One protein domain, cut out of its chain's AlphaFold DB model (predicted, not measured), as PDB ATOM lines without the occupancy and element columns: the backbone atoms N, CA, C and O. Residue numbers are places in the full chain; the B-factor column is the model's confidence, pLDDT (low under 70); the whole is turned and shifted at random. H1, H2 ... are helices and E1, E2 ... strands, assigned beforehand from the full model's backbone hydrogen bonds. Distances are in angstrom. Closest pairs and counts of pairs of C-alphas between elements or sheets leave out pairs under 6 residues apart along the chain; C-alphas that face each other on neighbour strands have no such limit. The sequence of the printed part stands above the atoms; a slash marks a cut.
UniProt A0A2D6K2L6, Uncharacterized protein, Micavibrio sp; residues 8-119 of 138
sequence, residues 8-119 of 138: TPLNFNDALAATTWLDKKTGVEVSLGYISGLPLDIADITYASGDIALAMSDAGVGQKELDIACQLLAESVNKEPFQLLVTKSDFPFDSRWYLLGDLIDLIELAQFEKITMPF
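What this domain is: This is residues 8 to 119 of the 138 residues of an uncharacterized protein of Micavibrio sp (UniProt A0A2D6K2L6). A strongly twisted sheet of five strands makes a wall, and one long helix, H2, packs along its strands over E3, E5 and E4. The short helix H1 sits beside the ends of E4 and E5, and H3, just after E5, only grazes the sheet. The 112 printed residues hold, in chain order, E1, E2, H1, E3, H2, E4, E5 and H3; the sheet's order is E1, E2, E3, E5, E4, antiparallel throughout, and the class is mixed, helices and strands. The whole is compact and rounded, with a radius of gyration of the C-alphas of 13.1 A and spans of 35 by 31 by 22 A.

How they stand to each other: Start at residues 11 to 12, which pair antiparallel with residues 35 to 36 of E2, residues 28 to 36. E1, residues 18 to 23, is an edge strand and forms a hairpin with E2, where N 21 and O 30 are 2.8 A apart. E2 bends by 68 degrees at residue 33. H1, residues 40 to 46, is on the sheet at a height of 6.9 A, over none of its strands; look for its closest C-alphas to E5, residues 97 to 101, at Thr 46 and Gly 101, 4.7 A apart. E3, residues 52 to 58, is antiparallel to E2, with N 55 and O 31 at 2.7 A, and to E5, with N 56 and O 97 at 2.8 A. H2, residues 63 to 77, is on the sheet at a height of 8.4 A and runs along the strands, at 8 degrees to E5 on the local plane; with H2 on one face of the sheet, helix and sheet make two layers. Its closest C-alphas to E4, residues 84 to 89, are those of Ala 74 and Val 86, 5.1 A apart. E3, H2 and E4 form a split strand-helix-strand unit, two strands running the same way with E5 between them, and its crossover is right-handed. E4, the other edge strand, forms a hairpin with E5, with N 98 and O 87 at 2.8 A. H3, residues 103 to 111, only grazes the sheet with residues 103 to 106; it is only just apart from H2, the closest C-alphas being 8.2 A apart. H2 and H3 have every O i to N i+4 pair within hydrogen-bond range; H1 has 1 of 3, beside 3 of 4 O i to N i+3 pairs.

Where its parts are: Find C-alpha 18 at (-42.502, -36.785, -8.775); E1 runs 15.2 A from there, and E2 then spans 22.7 A. H1 is 10.2 A long and E3 20.1 A. H2 begins at C-alpha 63, (-28.726, -51.913, -7.652), and runs 20.8 A. E4 is 15.7 A, E5 13.8 A, and H3 covers 12.5 A to C-alpha 111 at (-49.958, -53.685, 4.325).

The domain as a whole: Look at Lys 25 and Leu 40 for the two C-alphas farthest apart, 36.8 A. The printed part, residues 8 to 119, has no cut and no long link. Mean pLDDT of the printed part is 82.9; residues 8 to 9, 11 to 18, 37 and 39 to 50 are under 70.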
ATOM      1  N   THR A   8     -38.959 -52.936 -20.225       67.88
ATOM      2  CA  THR A   8     -39.885 -52.149 -21.046       67.88
ATOM      3  C   THR A   8     -39.298 -50.761 -21.312       67.88
ATOM      4  O   THR A   8     -38.766 -50.142 -20.386       67.88
ATOM      5  N   PRO A   9     -39.392 -50.231 -22.548       68.44
ATOM      6  CA  PRO A   9     -38.942 -48.878 -22.863       68.44
ATOM      7  C   PRO A   9     -39.927 -47.840 -22.299       68.44
ATOM      8  O   PRO A   9     -40.737 -47.273 -23.027       68.44
ATOM      9  N   LEU A  10     -39.875 -47.599 -20.987       70.25
ATOM     10  CA  LEU A  10     -40.724 -46.631 -20.289       70.25
ATOM     11  C   LEU A  10     -39.971 -45.334 -20.013       70.25
ATOM     12  O   LEU A  10     -38.871 -45.354 -19.466       70.25
ATOM     13  N   ASN A  11     -40.593 -44.203 -20.341       68.75
ATOM     14  CA  ASN A  11     -40.073 -42.886 -19.994       68.75
ATOM     15  C   ASN A  11     -40.848 -42.327 -18.806       68.75
ATOM     16  O   ASN A  11     -42.002 -41.918 -18.954       68.75
ATOM     17  N   PHE A  12     -40.206 -42.268 -17.643       66.88
ATOM     18  CA  PHE A  12     -40.730 -41.519 -16.508       66.88
ATOM     19  C   PHE A  12     -40.622 -40.022 -16.779       66.88
ATOM     20  O   PHE A  12     -39.567 -39.525 -17.174       66.88
ATOM     21  N   ASN A  13     -41.725 -39.299 -16.616       68.25
ATOM     22  CA  ASN A  13     -41.759 -37.875 -16.887       68.25
ATOM     23  C   ASN A  13     -41.344 -37.092 -15.642       68.25
ATOM     24  O   ASN A  13     -42.186 -36.614 -14.881       68.25
ATOM     25  N   ASP A  14     -40.033 -36.915 -15.476       61.19
ATOM     26  CA  ASP A  14     -39.453 -36.189 -14.341       61.19
ATOM     27  C   ASP A  14     -39.961 -34.726 -14.233       61.19
ATOM     28  O   ASP A  14     -39.854 -34.103 -13.179       61.19
ATOM     29  N   ALA A  15     -40.542 -34.162 -15.304       54.97
ATOM     30  CA  ALA A  15     -41.011 -32.776 -15.360       54.97
ATOM     31  C   ALA A  15     -42.480 -32.564 -14.931       54.97
ATOM     32  O   ALA A  15     -42.857 -31.427 -14.647       54.97
ATOM     33  N   LEU A  16     -43.316 -33.614 -14.887       60.19
ATOM     34  CA  LEU A  16     -44.777 -33.518 -14.673       60.19
ATOM     35  C   LEU A  16     -45.259 -34.005 -13.289       60.19
ATOM     36  O   LEU A  16     -46.447 -34.252 -13.109       60.19
ATOM     37  N   ALA A  17     -44.343 -34.000 -12.315       58.00
ATOM     38  CA  ALA A  17     -44.452 -34.335 -10.888       58.00
ATOM     39  C   ALA A  17     -43.838 -35.690 -10.524       58.00
ATOM     40  O   ALA A  17     -44.226 -36.732 -11.045       58.00
ATOM     41  N   ALA A  18     -42.922 -35.641  -9.557       62.03
ATOM     42  CA  ALA A  18     -42.502 -36.785  -8.775       62.03
ATOM     43  C   ALA A  18     -42.623 -36.391  -7.303       62.03
ATOM     44  O   ALA A  18     -41.839 -35.575  -6.811       62.03
ATOM     45  N   THR A  19     -43.623 -36.924  -6.600       86.19
ATOM     46  CA  THR A  19     -43.454 -37.006  -5.149       86.19
ATOM     47  C   THR A  19     -42.414 -38.090  -4.937       86.19
ATOM     48  O   THR A  19     -42.634 -39.240  -5.318       86.19
ATOM     49  N   THR A  20     -41.257 -37.693  -4.418       90.69
ATOM     50  CA  THR A  20     -40.133 -38.593  -4.195       90.69
ATOM     51  C   THR A  20     -39.905 -38.753  -2.706       90.69
ATOM     52  O   THR A  20     -39.816 -37.777  -1.958       90.69
ATOM     53  N   TRP A  21     -39.767 -40.002  -2.293       93.88
ATOM     54  CA  TRP A  21     -39.474 -40.408  -0.936       93.88
ATOM     55  C   TRP A  21     -38.182 -41.197  -0.907       93.88
ATOM     56  O   TRP A  21     -37.909 -42.006  -1.789       93.88
ATOM     57  N   LEU A  22     -37.408 -40.999   0.152       93.38
ATOM     58  CA  LEU A  22     -36.221 -41.795   0.418       93.38
ATOM     59  C   LEU A  22     -36.472 -42.662   1.647       93.38
ATOM     60  O   LEU A  22     -36.496 -42.150   2.773       93.38
ATOM     61  N   ASP A  23     -36.578 -43.974   1.451       93.25
ATOM     62  CA  ASP A  23     -36.499 -44.906   2.565       93.25
ATOM     63  C   ASP A  23     -35.034 -45.089   2.970       93.25
ATOM     64  O   ASP A  23     -34.285 -45.894   2.417       93.25
ATOM     65  N   LYS A  24     -34.622 -44.339   3.993       90.69
ATOM     66  CA  LYS A  24     -33.263 -44.405   4.549       90.69
ATOM     67  C   LYS A  24     -32.929 -45.752   5.189       90.69
ATOM     68  O   LYS A  24     -31.752 -46.030   5.397       90.69
ATOM     69  N   LYS A  25     -33.930 -46.547   5.577       91.62
ATOM     70  CA  LYS A  25     -33.716 -47.845   6.219       91.62
ATOM     71  C   LYS A  25     -33.365 -48.903   5.184       91.62
ATOM     72  O   LYS A  25     -32.469 -49.703   5.441       91.62
ATOM     73  N   THR A  26     -34.072 -48.925   4.057       91.56
ATOM     74  CA  THR A  26     -33.804 -49.885   2.979       91.56
ATOM     75  C   THR A  26     -32.774 -49.374   1.983       91.56
ATOM     76  O   THR A  26     -32.094 -50.193   1.385       91.56
ATOM     77  N   GLY A  27     -32.604 -48.055   1.843       94.12
ATOM     78  CA  GLY A  27     -31.734 -47.450   0.834       94.12
ATOM     79  C   GLY A  27     -32.389 -47.371  -0.546       94.12
ATOM     80  O   GLY A  27     -31.687 -47.433  -1.555       94.12
ATOM     81  N   VAL A  28     -33.720 -47.271  -0.595       95.00
ATOM     82  CA  VAL A  28     -34.502 -47.182  -1.836       95.00
ATOM     83  C   VAL A  28     -35.143 -45.807  -1.937       95.00
ATOM     84  O   VAL A  28     -35.787 -45.333  -1.000       95.00
ATOM     85  N   GLU A  29     -34.970 -45.172  -3.089       94.81
ATOM     86  CA  GLU A  29     -35.730 -43.990  -3.466       94.81
ATOM     87  C   GLU A  29     -36.963 -44.425  -4.257       94.81
ATOM     88  O   GLU A  29     -36.889 -45.269  -5.148       94.81
ATOM     89  N   VAL A  30     -38.111 -43.866  -3.893       93.69
ATOM     90  CA  VAL A  30     -39.410 -44.162  -4.485       93.69
ATOM     91  C   VAL A  30     -39.970 -42.872  -5.049       93.69
ATOM     92  O   VAL A  30     -40.068 -41.885  -4.331       93.69
ATOM     93  N   SER A  31     -40.355 -42.874  -6.316       91.56
ATOM     94  CA  SER A  31     -40.946 -41.720  -6.987       91.56
ATOM     95  C   SER A  31     -42.301 -42.092  -7.568       91.56
ATOM     96  O   SER A  31     -42.415 -43.086  -8.274       91.56
ATOM     97  N   LEU A  32     -43.330 -41.294  -7.297       89.69
ATOM     98  CA  LEU A  32     -44.649 -41.445  -7.911       89.69
ATOM     99  C   LEU A  32     -44.866 -40.332  -8.928       89.69
ATOM    100  O   LEU A  32     -44.800 -39.159  -8.563       89.69
ATOM    101  N   GLY A  33     -45.157 -40.690 -10.176       87.31
ATOM    102  CA  GLY A  33     -45.330 -39.705 -11.240       87.31
ATOM    103  C   GLY A  33     -45.870 -40.291 -12.534       87.31
ATOM    104  O   GLY A  33     -46.131 -41.490 -12.632       87.31
ATOM    105  N   TYR A  34     -46.045 -39.425 -13.528       83.50
ATOM    106  CA  TYR A  34     -46.541 -39.827 -14.838       83.50
ATOM    107  C   TYR A  34     -45.457 -40.500 -15.674       83.50
ATOM    108  O   TYR A  34     -44.290 -40.105 -15.660       83.50
ATOM    109  N   ILE A  35     -45.870 -41.469 -16.476       79.69
ATOM    110  CA  ILE A  35     -45.025 -42.112 -17.475       79.69
ATOM    111  C   ILE A  35     -45.550 -41.869 -18.885       79.69
ATOM    112  O   ILE A  35     -46.700 -41.507 -19.111       79.69
ATOM    113  N   SER A  36     -44.672 -42.058 -19.860       75.88
ATOM    114  CA  SER A  36     -44.977 -41.927 -21.278       75.88
ATOM    115  C   SER A  36     -44.291 -43.029 -22.079       75.88
ATOM    116  O   SER A  36     -43.325 -43.646 -21.624       75.88
ATOM    117  N   GLY A  37     -44.793 -43.272 -23.291       69.75
ATOM    118  CA  GLY A  37     -44.247 -44.304 -24.174       69.75
ATOM    119  C   GLY A  37     -44.680 -45.724 -23.817       69.75
ATOM    120  O   GLY A  37     -43.985 -46.666 -24.180       69.75
ATOM    121  N   LEU A  38     -45.815 -45.883 -23.127       71.12
ATOM    122  CA  LEU A  38     -46.411 -47.190 -22.856       71.12
ATOM    123  C   LEU A  38     -46.688 -47.943 -24.166       71.12
ATOM    124  O   LEU A  38     -47.404 -47.420 -25.028       71.12
ATOM    125  N   PRO A  39     -46.157 -49.166 -24.329       67.19
ATOM    126  CA  PRO A  39     -46.606 -50.079 -25.371       67.19
ATOM    127  C   PRO A  39     -48.123 -50.306 -25.286       67.19
ATOM    128  O   PRO A  39     -48.692 -50.301 -24.196       67.19
ATOM    129  N   LEU A  40     -48.791 -50.486 -26.431       66.75
ATOM    130  CA  LEU A  40     -50.260 -50.598 -26.506       66.75
ATOM    131  C   LEU A  40     -50.824 -51.740 -25.645       66.75
ATOM    132  O   LEU A  40     -51.897 -51.603 -25.078       66.75
ATOM    133  N   ASP A  41     -50.086 -52.838 -25.526       63.12
ATOM    134  CA  ASP A  41     -50.399 -54.005 -24.697       63.12
ATOM    135  C   ASP A  41     -50.290 -53.738 -23.186       63.12
ATOM    136  O   ASP A  41     -50.879 -54.466 -22.390       63.12
ATOM    137  N   ILE A  42     -49.569 -52.687 -22.789       65.62
ATOM    138  CA  ILE A  42     -49.400 -52.255 -21.395       65.62
ATOM    139  C   ILE A  42     -50.297 -51.045 -21.087       65.62
ATOM    140  O   ILE A  42     -50.704 -50.854 -19.944       65.62
ATOM    141  N   ALA A  43     -50.659 -50.253 -22.099       63.97
ATOM    142  CA  ALA A  43     -51.563 -49.114 -21.957       63.97
ATOM    143  C   ALA A  43     -52.944 -49.522 -21.405       63.97
ATOM    144  O   ALA A  43     -53.542 -48.783 -20.626       63.97
ATOM    145  N   ASP A  44     -53.427 -50.723 -21.741       63.03
ATOM    146  CA  ASP A  44     -54.690 -51.250 -21.209       63.03
ATOM    147  C   ASP A  44     -54.634 -51.500 -19.686       63.03
ATOM    148  O   ASP A  44     -55.654 -51.381 -19.009       63.03
ATOM    149  N   ILE A  45     -53.442 -51.773 -19.131       63.38
ATOM    150  CA  ILE A  45     -53.213 -51.988 -17.689       63.38
ATOM    151  C   ILE A  45     -53.246 -50.654 -16.925       63.38
ATOM    152  O   ILE A  45     -53.695 -50.592 -15.782       63.38
ATOM    153  N   THR A  46     -52.786 -49.559 -17.539       62.00
ATOM    154  CA  THR A  46     -52.685 -48.237 -16.893       62.00
ATOM    155  C   THR A  46     -53.929 -47.370 -17.064       62.00
ATOM    156  O   THR A  46     -54.049 -46.346 -16.390       62.00
ATOM    157  N   TYR A  47     -54.883 -47.758 -17.916       52.94
ATOM    158  CA  TYR A  47     -56.050 -46.932 -18.257       52.94
ATOM    159  C   TYR A  47     -56.945 -46.591 -17.047       52.94
ATOM    160  O   TYR A  47     -57.621 -45.564 -17.053       52.94
ATOM    161  N   ALA A  48     -56.929 -47.409 -15.987       51.81
ATOM    162  CA  ALA A  48     -57.662 -47.151 -14.742       51.81
ATOM    163  C   ALA A  48     -56.915 -46.233 -13.748       51.81
ATOM    164  O   ALA A  48     -57.537 -45.627 -12.872       51.81
ATOM    165  N   SER A  49     -55.587 -46.127 -13.868       54.56
ATOM    166  CA  SER A  49     -54.714 -45.310 -13.010       54.56
ATOM    167  C   SER A  49     -54.145 -44.069 -13.711       54.56
ATOM    168  O   SER A  49     -53.544 -43.226 -13.049       54.56
ATOM    169  N   GLY A  50     -54.403 -43.906 -15.013       60.59
ATOM    170  CA  GLY A  50     -54.157 -42.693 -15.794       60.59
ATOM    171  C   GLY A  50     -52.682 -42.363 -16.004       60.59
ATOM    172  O   GLY A  50     -52.258 -41.239 -15.748       60.59
ATOM    173  N   ASP A  51     -51.924 -43.357 -16.473       74.69
ATOM    174  CA  ASP A  51     -50.499 -43.262 -16.828       74.69
ATOM    175  C   ASP A  51     -49.571 -42.899 -15.659       74.69
ATOM    176  O   ASP A  51     -48.513 -42.299 -15.847       74.69
ATOM    177  N   ILE A  52     -49.953 -43.276 -14.439       82.56
ATOM    178  CA  ILE A  52     -49.147 -43.079 -13.232       82.56
ATOM    179  C   ILE A  52     -48.340 -44.341 -12.932       82.56
ATOM    180  O   ILE A  52     -48.852 -45.459 -13.001       82.56
ATOM    181  N   ALA A  53     -47.084 -44.145 -12.541       88.06
ATOM    182  CA  ALA A  53     -46.169 -45.195 -12.138       88.06
ATOM    183  C   ALA A  53     -45.536 -44.906 -10.787       88.06
ATOM    184  O   ALA A  53     -45.242 -43.755 -10.453       88.06
ATOM    185  N   LEU A  54     -45.228 -45.983 -10.073       90.81
ATOM    186  CA  LEU A  54     -44.292 -45.944  -8.964       90.81
ATOM    187  C   LEU A  54     -42.927 -46.419  -9.465       90.81
ATOM    188  O   LEU A  54     -42.767 -47.569  -9.869       90.81
ATOM    189  N   ALA A  55     -41.960 -45.513  -9.479       91.81
ATOM    190  CA  ALA A  55     -40.585 -45.755  -9.869       91.81
ATOM    191  C   ALA A  55     -39.705 -45.972  -8.633       91.81
ATOM    192  O   ALA A  55     -39.896 -45.320  -7.609       91.81
ATOM    193  N   MET A  56     -38.730 -46.872  -8.729       94.12
ATOM    194  CA  MET A  56     -37.813 -47.214  -7.644       94.12
ATOM    195  C   MET A  56     -36.373 -47.193  -8.139       94.12
ATOM    196  O   MET A  56     -36.052 -47.822  -9.150       94.12
ATOM    197  N   SER A  57     -35.513 -46.495  -7.407       93.94
ATOM    198  CA  SER A  57     -34.087 -46.316  -7.689       93.94
ATOM    199  C   SER A  57     -33.238 -46.729  -6.488       93.94
ATOM    200  O   SER A  57     -33.651 -46.643  -5.328       93.94
ATOM    201  N   ASP A  58     -32.018 -47.181  -6.777       93.81
ATOM    202  CA  ASP A  58     -31.005 -47.399  -5.751       93.81
ATOM    203  C   ASP A  58     -30.560 -46.056  -5.157       93.81
ATOM    204  O   ASP A  58     -30.085 -45.173  -5.872       93.81
ATOM    205  N   ALA A  59     -30.686 -45.927  -3.837       94.00
ATOM    206  CA  ALA A  59     -30.206 -44.793  -3.055       94.00
ATOM    207  C   ALA A  59     -29.327 -45.239  -1.868       94.00
ATOM    208  O   ALA A  59     -29.170 -44.510  -0.885       94.00
ATOM    209  N   GLY A  60     -28.751 -46.444  -1.944       91.69
ATOM    210  CA  GLY A  60     -27.888 -47.019  -0.910       91.69
ATOM    211  C   GLY A  60     -28.121 -48.504  -0.626       91.69
ATOM    212  O   GLY A  60     -27.354 -49.079   0.147       91.69
ATOM    213  N   VAL A  61     -29.140 -49.125  -1.228       93.69
ATOM    214  CA  VAL A  61     -29.417 -50.568  -1.110       93.69
ATOM    215  C   VAL A  61     -28.466 -51.414  -1.963       93.69
ATOM    216  O   VAL A  61     -28.158 -52.548  -1.602       93.69
ATOM    217  N   GLY A  62     -27.975 -50.846  -3.068       93.50
ATOM    218  CA  GLY A  62     -27.259 -51.549  -4.122       93.50
ATOM    219  C   GLY A  62     -28.197 -51.997  -5.246       93.50
ATOM    220  O   GLY A  62     -29.177 -52.712  -5.035       93.50
ATOM    221  N   GLN A  63     -27.891 -51.600  -6.483       92.06
ATOM    222  CA  GLN A  63     -28.726 -51.913  -7.652       92.06
ATOM    223  C   GLN A  63     -29.018 -53.413  -7.821       92.06
ATOM    224  O   GLN A  63     -30.096 -53.784  -8.277       92.06
ATOM    225  N   LYS A  64     -28.074 -54.289  -7.468       92.44
ATOM    226  CA  LYS A  64     -28.253 -55.740  -7.597       92.44
ATOM    227  C   LYS A  64     -29.278 -56.263  -6.591       92.44
ATOM    228  O   LYS A  64     -30.083 -57.128  -6.923       92.44
ATOM    229  N   GLU A  65     -29.224 -55.762  -5.368       93.44
ATOM    230  CA  GLU A  65     -30.153 -56.081  -4.294       93.44
ATOM    231  C   GLU A  65     -31.559 -55.578  -4.644       93.44
ATOM    232  O   GLU A  65     -32.525 -56.332  -4.504       93.44
ATOM    233  N   LEU A  66     -31.662 -54.363  -5.198       94.00
ATOM    234  CA  LEU A  66     -32.916 -53.823  -5.725       94.00
ATOM    235  C   LEU A  66     -33.470 -54.680  -6.872       94.00
ATOM    236  O   LEU A  66     -34.648 -55.024  -6.857       94.00
ATOM    237  N   ASP A  67     -32.627 -55.075  -7.831       92.88
ATOM    238  CA  ASP A  67     -33.036 -55.924  -8.954       92.88
ATOM    239  C   ASP A  67     -33.631 -57.254  -8.473       92.88
ATOM    240  O   ASP A  67     -34.674 -57.674  -8.968       92.88
ATOM    241  N   ILE A  68     -33.011 -57.897  -7.478       93.44
ATOM    242  CA  ILE A  68     -33.522 -59.144  -6.888       93.44
ATOM    243  C   ILE A  68     -34.871 -58.903  -6.201       93.44
ATOM    244  O   ILE A  68     -35.809 -59.675  -6.404       93.44
ATOM    245  N   ALA A  69     -34.989 -57.843  -5.399       93.56
ATOM    246  CA  ALA A  69     -36.225 -57.536  -4.685       93.56
ATOM    247  C   ALA A  69     -37.386 -57.248  -5.653       93.56
ATOM    248  O   ALA A  69     -38.485 -57.774  -5.476       93.56
ATOM    249  N   CYS A  70     -37.136 -56.482  -6.713       93.81
ATOM    250  CA  CYS A  70     -38.138 -56.168  -7.727       93.81
ATOM    251  C   CYS A  70     -38.510 -57.378  -8.597       93.81
ATOM    252  O   CYS A  70     -39.673 -57.519  -8.965       93.81
ATOM    253  N   GLN A  71     -37.572 -58.285  -8.889       90.94
ATOM    254  CA  GLN A  71     -37.886 -59.553  -9.559       90.94
ATOM    255  C   GLN A  71     -38.796 -60.435  -8.697       90.94
ATOM    256  O   GLN A  71     -39.803 -60.938  -9.186       90.94
ATOM    257  N   LEU A  72     -38.492 -60.575  -7.405       92.00
ATOM    258  CA  LEU A  72     -39.338 -61.332  -6.478       92.00
ATOM    259  C   LEU A  72     -40.731 -60.709  -6.339       92.00
ATOM    260  O   LEU A  72     -41.731 -61.429  -6.257       92.00
ATOM    261  N   LEU A  73     -40.805 -59.375  -6.348       91.69
ATOM    262  CA  LEU A  73     -42.069 -58.656  -6.404       91.69
ATOM    263  C   LEU A  73     -42.827 -59.017  -7.688       91.69
ATOM    264  O   LEU A  73     -43.960 -59.476  -7.588       91.69
ATOM    265  N   ALA A  74     -42.192 -58.908  -8.859       89.94
ATOM    266  CA  ALA A  74     -42.781 -59.250 -10.157       89.94
ATOM    267  C   ALA A  74     -43.350 -60.679 -10.197       89.94
ATOM    268  O   ALA A  74     -44.459 -60.910 -10.674       89.94
ATOM    269  N   GLU A  75     -42.618 -61.649  -9.651       88.50
ATOM    270  CA  GLU A  75     -43.074 -63.036  -9.542       88.50
ATOM    271  C   GLU A  75     -44.256 -63.209  -8.580       88.50
ATOM    272  O   GLU A  75     -45.079 -64.111  -8.766       88.50
ATOM    273  N   SER A  76     -44.334 -62.377  -7.541       87.75
ATOM    274  CA  SER A  76     -45.406 -62.424  -6.548       87.75
ATOM    275  C   SER A  76     -46.700 -61.848  -7.108       87.75
ATOM    276  O   SER A  76     -47.733 -62.506  -7.015       87.75
ATOM    277  N   VAL A  77     -46.649 -60.684  -7.765       85.62
ATOM    278  CA  VAL A  77     -47.856 -60.085  -8.357       85.62
ATOM    279  C   VAL A  77     -48.425 -60.876  -9.527       85.62
ATOM    280  O   VAL A  77     -49.638 -60.909  -9.682       85.62
ATOM    281  N   ASN A  78     -47.603 -61.614 -10.279       80.69
ATOM    282  CA  ASN A  78     -48.099 -62.509 -11.335       80.69
ATOM    283  C   ASN A  78     -49.051 -63.616 -10.832       80.69
ATOM    284  O   ASN A  78     -49.684 -64.294 -11.640       80.69
ATOM    285  N   LYS A  79     -49.122 -63.854  -9.516       80.25
ATOM    286  CA  LYS A  79     -50.007 -64.856  -8.899       80.25
ATOM    287  C   LYS A  79     -51.329 -64.266  -8.413       80.25
ATOM    288  O   LYS A  79     -52.210 -65.025  -8.015       80.25
ATOM    289  N   GLU A  80     -51.453 -62.948  -8.424       80.25
ATOM    290  CA  GLU A  80     -52.600 -62.232  -7.888       80.25
ATOM    291  C   GLU A  80     -53.604 -61.868  -8.999       80.25
ATOM    292  O   GLU A  80     -53.243 -61.813 -10.175       80.25
ATOM    293  N   PRO A  81     -54.889 -61.650  -8.667       72.06
ATOM    294  CA  PRO A  81     -55.943 -61.460  -9.667       72.06
ATOM    295  C   PRO A  81     -56.026 -60.043 -10.266       72.06
ATOM    296  O   PRO A  81     -56.929 -59.797 -11.066       72.06
ATOM    297  N   PHE A  82     -55.148 -59.114  -9.878       72.88
ATOM    298  CA  PHE A  82     -55.155 -57.722 -10.349       72.88
ATOM    299  C   PHE A  82     -54.090 -57.475 -11.421       72.88
ATOM    300  O   PHE A  82     -53.124 -58.229 -11.547       72.88
ATOM    301  N   GLN A  83     -54.279 -56.425 -12.225       76.88
ATOM    302  CA  GLN A  83     -53.384 -56.135 -13.340       76.88
ATOM    303  C   GLN A  83     -52.270 -55.204 -12.875       76.88
ATOM    304  O   GLN A  83     -52.457 -53.996 -12.730       76.88
ATOM    305  N   LEU A  84     -51.094 -55.783 -12.638       83.50
ATOM    306  CA  LEU A  84     -49.901 -55.022 -12.309       83.50
ATOM    307  C   LEU A  84     -48.711 -55.465 -13.151       83.50
ATOM    308  O   LEU A  84     -48.416 -56.653 -13.263       83.50
ATOM    309  N   LEU A  85     -47.998 -54.491 -13.703       85.44
ATOM    310  CA  LEU A  85     -46.729 -54.704 -14.377       85.44
ATOM    311  C   LEU A  85     -45.584 -54.215 -13.489       85.44
ATOM    312  O   LEU A  85     -45.558 -53.060 -13.069       85.44
ATOM    313  N   VAL A  86     -44.616 -55.102 -13.261       89.62
ATOM    314  CA  VAL A  86     -43.327 -54.802 -12.627       89.62
ATOM    315  C   VAL A  86     -42.242 -54.991 -13.666       89.62
ATOM    316  O   VAL A  86     -42.030 -56.106 -14.150       89.62
ATOM    317  N   THR A  87     -41.566 -53.909 -14.023       88.38
ATOM    318  CA  THR A  87     -40.609 -53.919 -15.129       88.38
ATOM    319  C   THR A  87     -39.450 -52.973 -14.876       88.38
ATOM    320  O   THR A  87     -39.585 -51.991 -14.147       88.38
ATOM    321  N   LYS A  88     -38.301 -53.264 -15.474       88.50
ATOM    322  CA  LYS A  88     -37.131 -52.390 -15.449       88.50
ATOM    323  C   LYS A  88     -37.087 -51.531 -16.712       88.50
ATOM    324  O   LYS A  88     -37.513 -51.975 -17.779       88.50
ATOM    325  N   SER A  89     -36.553 -50.316 -16.598       84.38
ATOM    326  CA  SER A  89     -36.281 -49.481 -17.772       84.38
ATOM    327  C   SER A  89     -35.334 -50.180 -18.750       84.38
ATOM    328  O   SER A  89     -34.329 -50.758 -18.331       84.38
ATOM    329  N   ASP A  90     -35.630 -50.089 -20.048       79.56
ATOM    330  CA  ASP A  90     -34.699 -50.464 -21.129       79.56
ATOM    331  C   ASP A  90     -33.808 -49.291 -21.576       79.56
ATOM    332  O   ASP A  90     -32.949 -49.427 -22.451       79.56
ATOM    333  N   PHE A  91     -34.030 -48.088 -21.033       79.56
ATOM    334  CA  PHE A  91     -33.292 -46.915 -21.483       79.56
ATOM    335  C   PHE A  91     -31.846 -46.916 -20.972       79.56
ATOM    336  O   PHE A  91     -31.586 -47.213 -19.802       79.56
ATOM    337  N   PRO A  92     -30.873 -46.518 -21.816       74.88
ATOM    338  CA  PRO A  92     -29.501 -46.332 -21.372       74.88
ATOM    339  C   PRO A  92     -29.444 -45.364 -20.188       74.88
ATOM    340  O   PRO A  92     -30.012 -44.277 -20.252       74.88
ATOM    341  N   PHE A  93     -28.707 -45.744 -19.142       78.94
ATOM    342  CA  PHE A  93     -28.514 -44.963 -17.911       78.94
ATOM    343  C   PHE A  93     -29.745 -44.821 -17.003       78.94
ATOM    344  O   PHE A  93     -29.637 -44.175 -15.964       78.94
ATOM    345  N   ASP A  94     -30.868 -45.460 -17.334       82.06
ATOM    346  CA  ASP A  94     -32.011 -45.574 -16.435       82.06
ATOM    347  C   ASP A  94     -32.011 -46.957 -15.776       82.06
ATOM    348  O   ASP A  94     -32.244 -47.979 -16.415       82.06
ATOM    349  N   SER A  95     -31.699 -47.002 -14.483       85.62
ATOM    350  CA  SER A  95     -31.677 -48.247 -13.711       85.62
ATOM    351  C   SER A  95     -32.937 -48.458 -12.872       85.62
ATOM    352  O   SER A  95     -32.980 -49.387 -12.056       85.62
ATOM    353  N   ARG A  96     -33.958 -47.612 -13.066       90.44
ATOM    354  CA  ARG A  96     -35.196 -47.643 -12.292       90.44
ATOM    355  C   ARG A  96     -36.040 -48.871 -12.614       90.44
ATOM    356  O   ARG A  96     -36.104 -49.347 -13.751       90.44
ATOM    357  N   TRP A  97     -36.726 -49.340 -11.580       92.62
ATOM    358  CA  TRP A  97     -37.847 -50.264 -11.691       92.62
ATOM    359  C   TRP A  97     -39.159 -49.503 -11.624       92.62
ATOM    360  O   TRP A  97     -39.274 -48.544 -10.871       92.62
ATOM    361  N   TYR A  98     -40.149 -49.962 -12.373       90.06
ATOM    362  CA  TYR A  98     -41.461 -49.354 -12.489       90.06
ATOM    363  C   TYR A  98     -42.545 -50.349 -12.096       90.06
ATOM    364  O   TYR A  98     -42.511 -51.512 -12.506       90.06
ATOM    365  N   LEU A  99     -43.512 -49.858 -11.326       90.12
ATOM    366  CA  LEU A  99     -44.771 -50.521 -11.012       90.12
ATOM    367  C   LEU A  99     -45.898 -49.747 -11.690       90.12
ATOM    368  O   LEU A  99     -45.980 -48.523 -11.547       90.12
ATOM    369  N   LEU A 100     -46.753 -50.461 -12.418       87.00
ATOM    370  CA  LEU A 100     -47.810 -49.904 -13.262       87.00
ATOM    371  C   LEU A 100     -49.103 -50.697 -13.124       87.00
ATOM    372  O   LEU A 100     -49.050 -51.920 -13.066       87.00
ATOM    373  N   GLY A 101     -50.248 -50.016 -13.144       84.75
ATOM    374  CA  GLY A 101     -51.569 -50.637 -13.003       84.75
ATOM    375  C   GLY A 101     -52.212 -50.318 -11.657       84.75
ATOM    376  O   GLY A 101     -52.240 -49.148 -11.255       84.75
ATOM    377  N   ASP A 102     -52.716 -51.338 -10.964       86.06
ATOM    378  CA  ASP A 102     -53.476 -51.202  -9.711       86.06
ATOM    379  C   ASP A 102     -52.571 -50.966  -8.482       86.06
ATOM    380  O   ASP A 102     -52.414 -51.804  -7.593       86.06
ATOM    381  N   LEU A 103     -51.943 -49.786  -8.424       88.06
ATOM    382  CA  LEU A 103     -50.984 -49.423  -7.368       88.06
ATOM    383  C   LEU A 103     -51.600 -49.357  -5.961       88.06
ATOM    384  O   LEU A 103     -50.898 -49.608  -4.987       88.06
ATOM    385  N   ILE A 104     -52.887 -49.020  -5.835       88.44
ATOM    386  CA  ILE A 104     -53.563 -48.978  -4.526       88.44
ATOM    387  C   ILE A 104     -53.691 -50.395  -3.963       88.44
ATOM    388  O   ILE A 104     -53.221 -50.645  -2.855       88.44
ATOM    389  N   ASP A 105     -54.229 -51.328  -4.755       88.12
ATOM    390  CA  ASP A 105     -54.385 -52.729  -4.354       88.12
ATOM    391  C   ASP A 105     -53.032 -53.362  -4.005       88.12
ATOM    392  O   ASP A 105     -52.920 -54.106  -3.030       88.12
ATOM    393  N   LEU A 106     -51.968 -53.006  -4.735       90.44
ATOM    394  CA  LEU A 106     -50.609 -53.441  -4.411       90.44
ATOM    395  C   LEU A 106     -50.171 -53.013  -3.004       90.44
ATOM    396  O   LEU A 106     -49.662 -53.836  -2.240       90.44
ATOM    397  N   ILE A 107     -50.333 -51.729  -2.672       91.44
ATOM    398  CA  ILE A 107     -49.915 -51.190  -1.373       91.44
ATOM    399  C   ILE A 107     -50.789 -51.762  -0.250       91.44
ATOM    400  O   ILE A 107     -50.259 -52.122   0.802       91.44
ATOM    401  N   GLU A 108     -52.092 -51.939  -0.476       90.75
ATOM    402  CA  GLU A 108     -52.984 -52.594   0.487       90.75
ATOM    403  C   GLU A 108     -52.566 -54.051   0.748       90.75
ATOM    404  O   GLU A 108     -52.449 -54.481   1.897       90.75
ATOM    405  N   LEU A 109     -52.245 -54.829  -0.290       90.25
ATOM    406  CA  LEU A 109     -51.745 -56.198  -0.118       90.25
ATOM    407  C   LEU A 109     -50.405 -56.250   0.618       90.25
ATOM    408  O   LEU A 109     -50.171 -57.177   1.400       90.25
ATOM    409  N   ALA A 110     -49.544 -55.255   0.403       92.06
ATOM    410  CA  ALA A 110     -48.297 -55.119   1.139       92.06
ATOM    411  C   ALA A 110     -48.519 -54.758   2.619       92.06
ATOM    412  O   ALA A 110     -47.791 -55.254   3.480       92.06
ATOM    413  N   GLN A 111     -49.541 -53.957   2.941       91.75
ATOM    414  CA  GLN A 111     -49.958 -53.685   4.325       91.75
ATOM    415  C   GLN A 111     -50.441 -54.954   5.041       91.75
ATOM    416  O   GLN A 111     -50.183 -55.121   6.230       91.75
ATOM    417  N   PHE A 112     -51.096 -55.868   4.319       90.62
ATOM    418  CA  PHE A 112     -51.527 -57.172   4.842       90.62
ATOM    419  C   PHE A 112     -50.449 -58.267   4.770       90.62
ATOM    420  O   PHE A 112     -50.776 -59.442   4.937       90.62
ATOM    421  N   GLU A 113     -49.187 -57.908   4.504       88.50
ATOM    422  CA  GLU A 113     -48.038 -58.826   4.412       88.50
ATOM    423  C   GLU A 113     -48.190 -59.942   3.356       88.50
ATOM    424  O   GLU A 113     -47.496 -60.958   3.399       88.50
ATOM    425  N   LYS A 114     -49.085 -59.767   2.375       88.50
ATOM    426  CA  LYS A 114     -49.273 -60.729   1.275       88.50
ATOM    427  C   LYS A 114     -48.226 -60.563   0.180       88.50
ATOM    428  O   LYS A 114     -47.858 -61.532  -0.476       88.50
ATOM    429  N   ILE A 115     -47.744 -59.336   0.006       89.94
ATOM    430  CA  ILE A 115     -46.694 -58.966  -0.940       89.94
ATOM    431  C   ILE A 115     -45.594 -58.237  -0.173       89.94
ATOM    432  O   ILE A 115     -45.862 -57.435   0.716       89.94
ATOM    433  N   THR A 116     -44.337 -58.518  -0.513       91.75
ATOM    434  CA  THR A 116     -43.190 -57.799   0.050       91.75
ATOM    435  C   THR A 116     -42.760 -56.692  -0.904       91.75
ATOM    436  O   THR A 116     -42.389 -56.974  -2.041       91.75
ATOM    437  N   MET A 117     -42.784 -55.446  -0.432       93.88
ATOM    438  CA  MET A 117     -42.269 -54.300  -1.181       93.88
ATOM    439  C   MET A 117     -40.757 -54.134  -0.953       93.88
ATOM    440  O   MET A 117     -40.257 -54.459   0.126       93.88
ATOM    441  N   PRO A 118     -40.011 -53.596  -1.934       92.31
ATOM    442  CA  PRO A 118     -38.576 -53.325  -1.798       92.31
ATOM    443  C   PRO A 118     -38.269 -52.094  -0.923       92.31
ATOM    444  O   PRO A 118     -37.108 -51.777  -0.675       92.31
ATOM    445  N   PHE A 119     -39.294 -51.405  -0.427       94.25
ATOM    446  CA  PHE A 119     -39.202 -50.306   0.527       94.25
ATOM    447  C   PHE A 119     -40.103 -50.573   1.736       94.25
ATOM    448  O   PHE A 119     -40.985 -51.429   1.715       94.25
TER     449      PHE A 119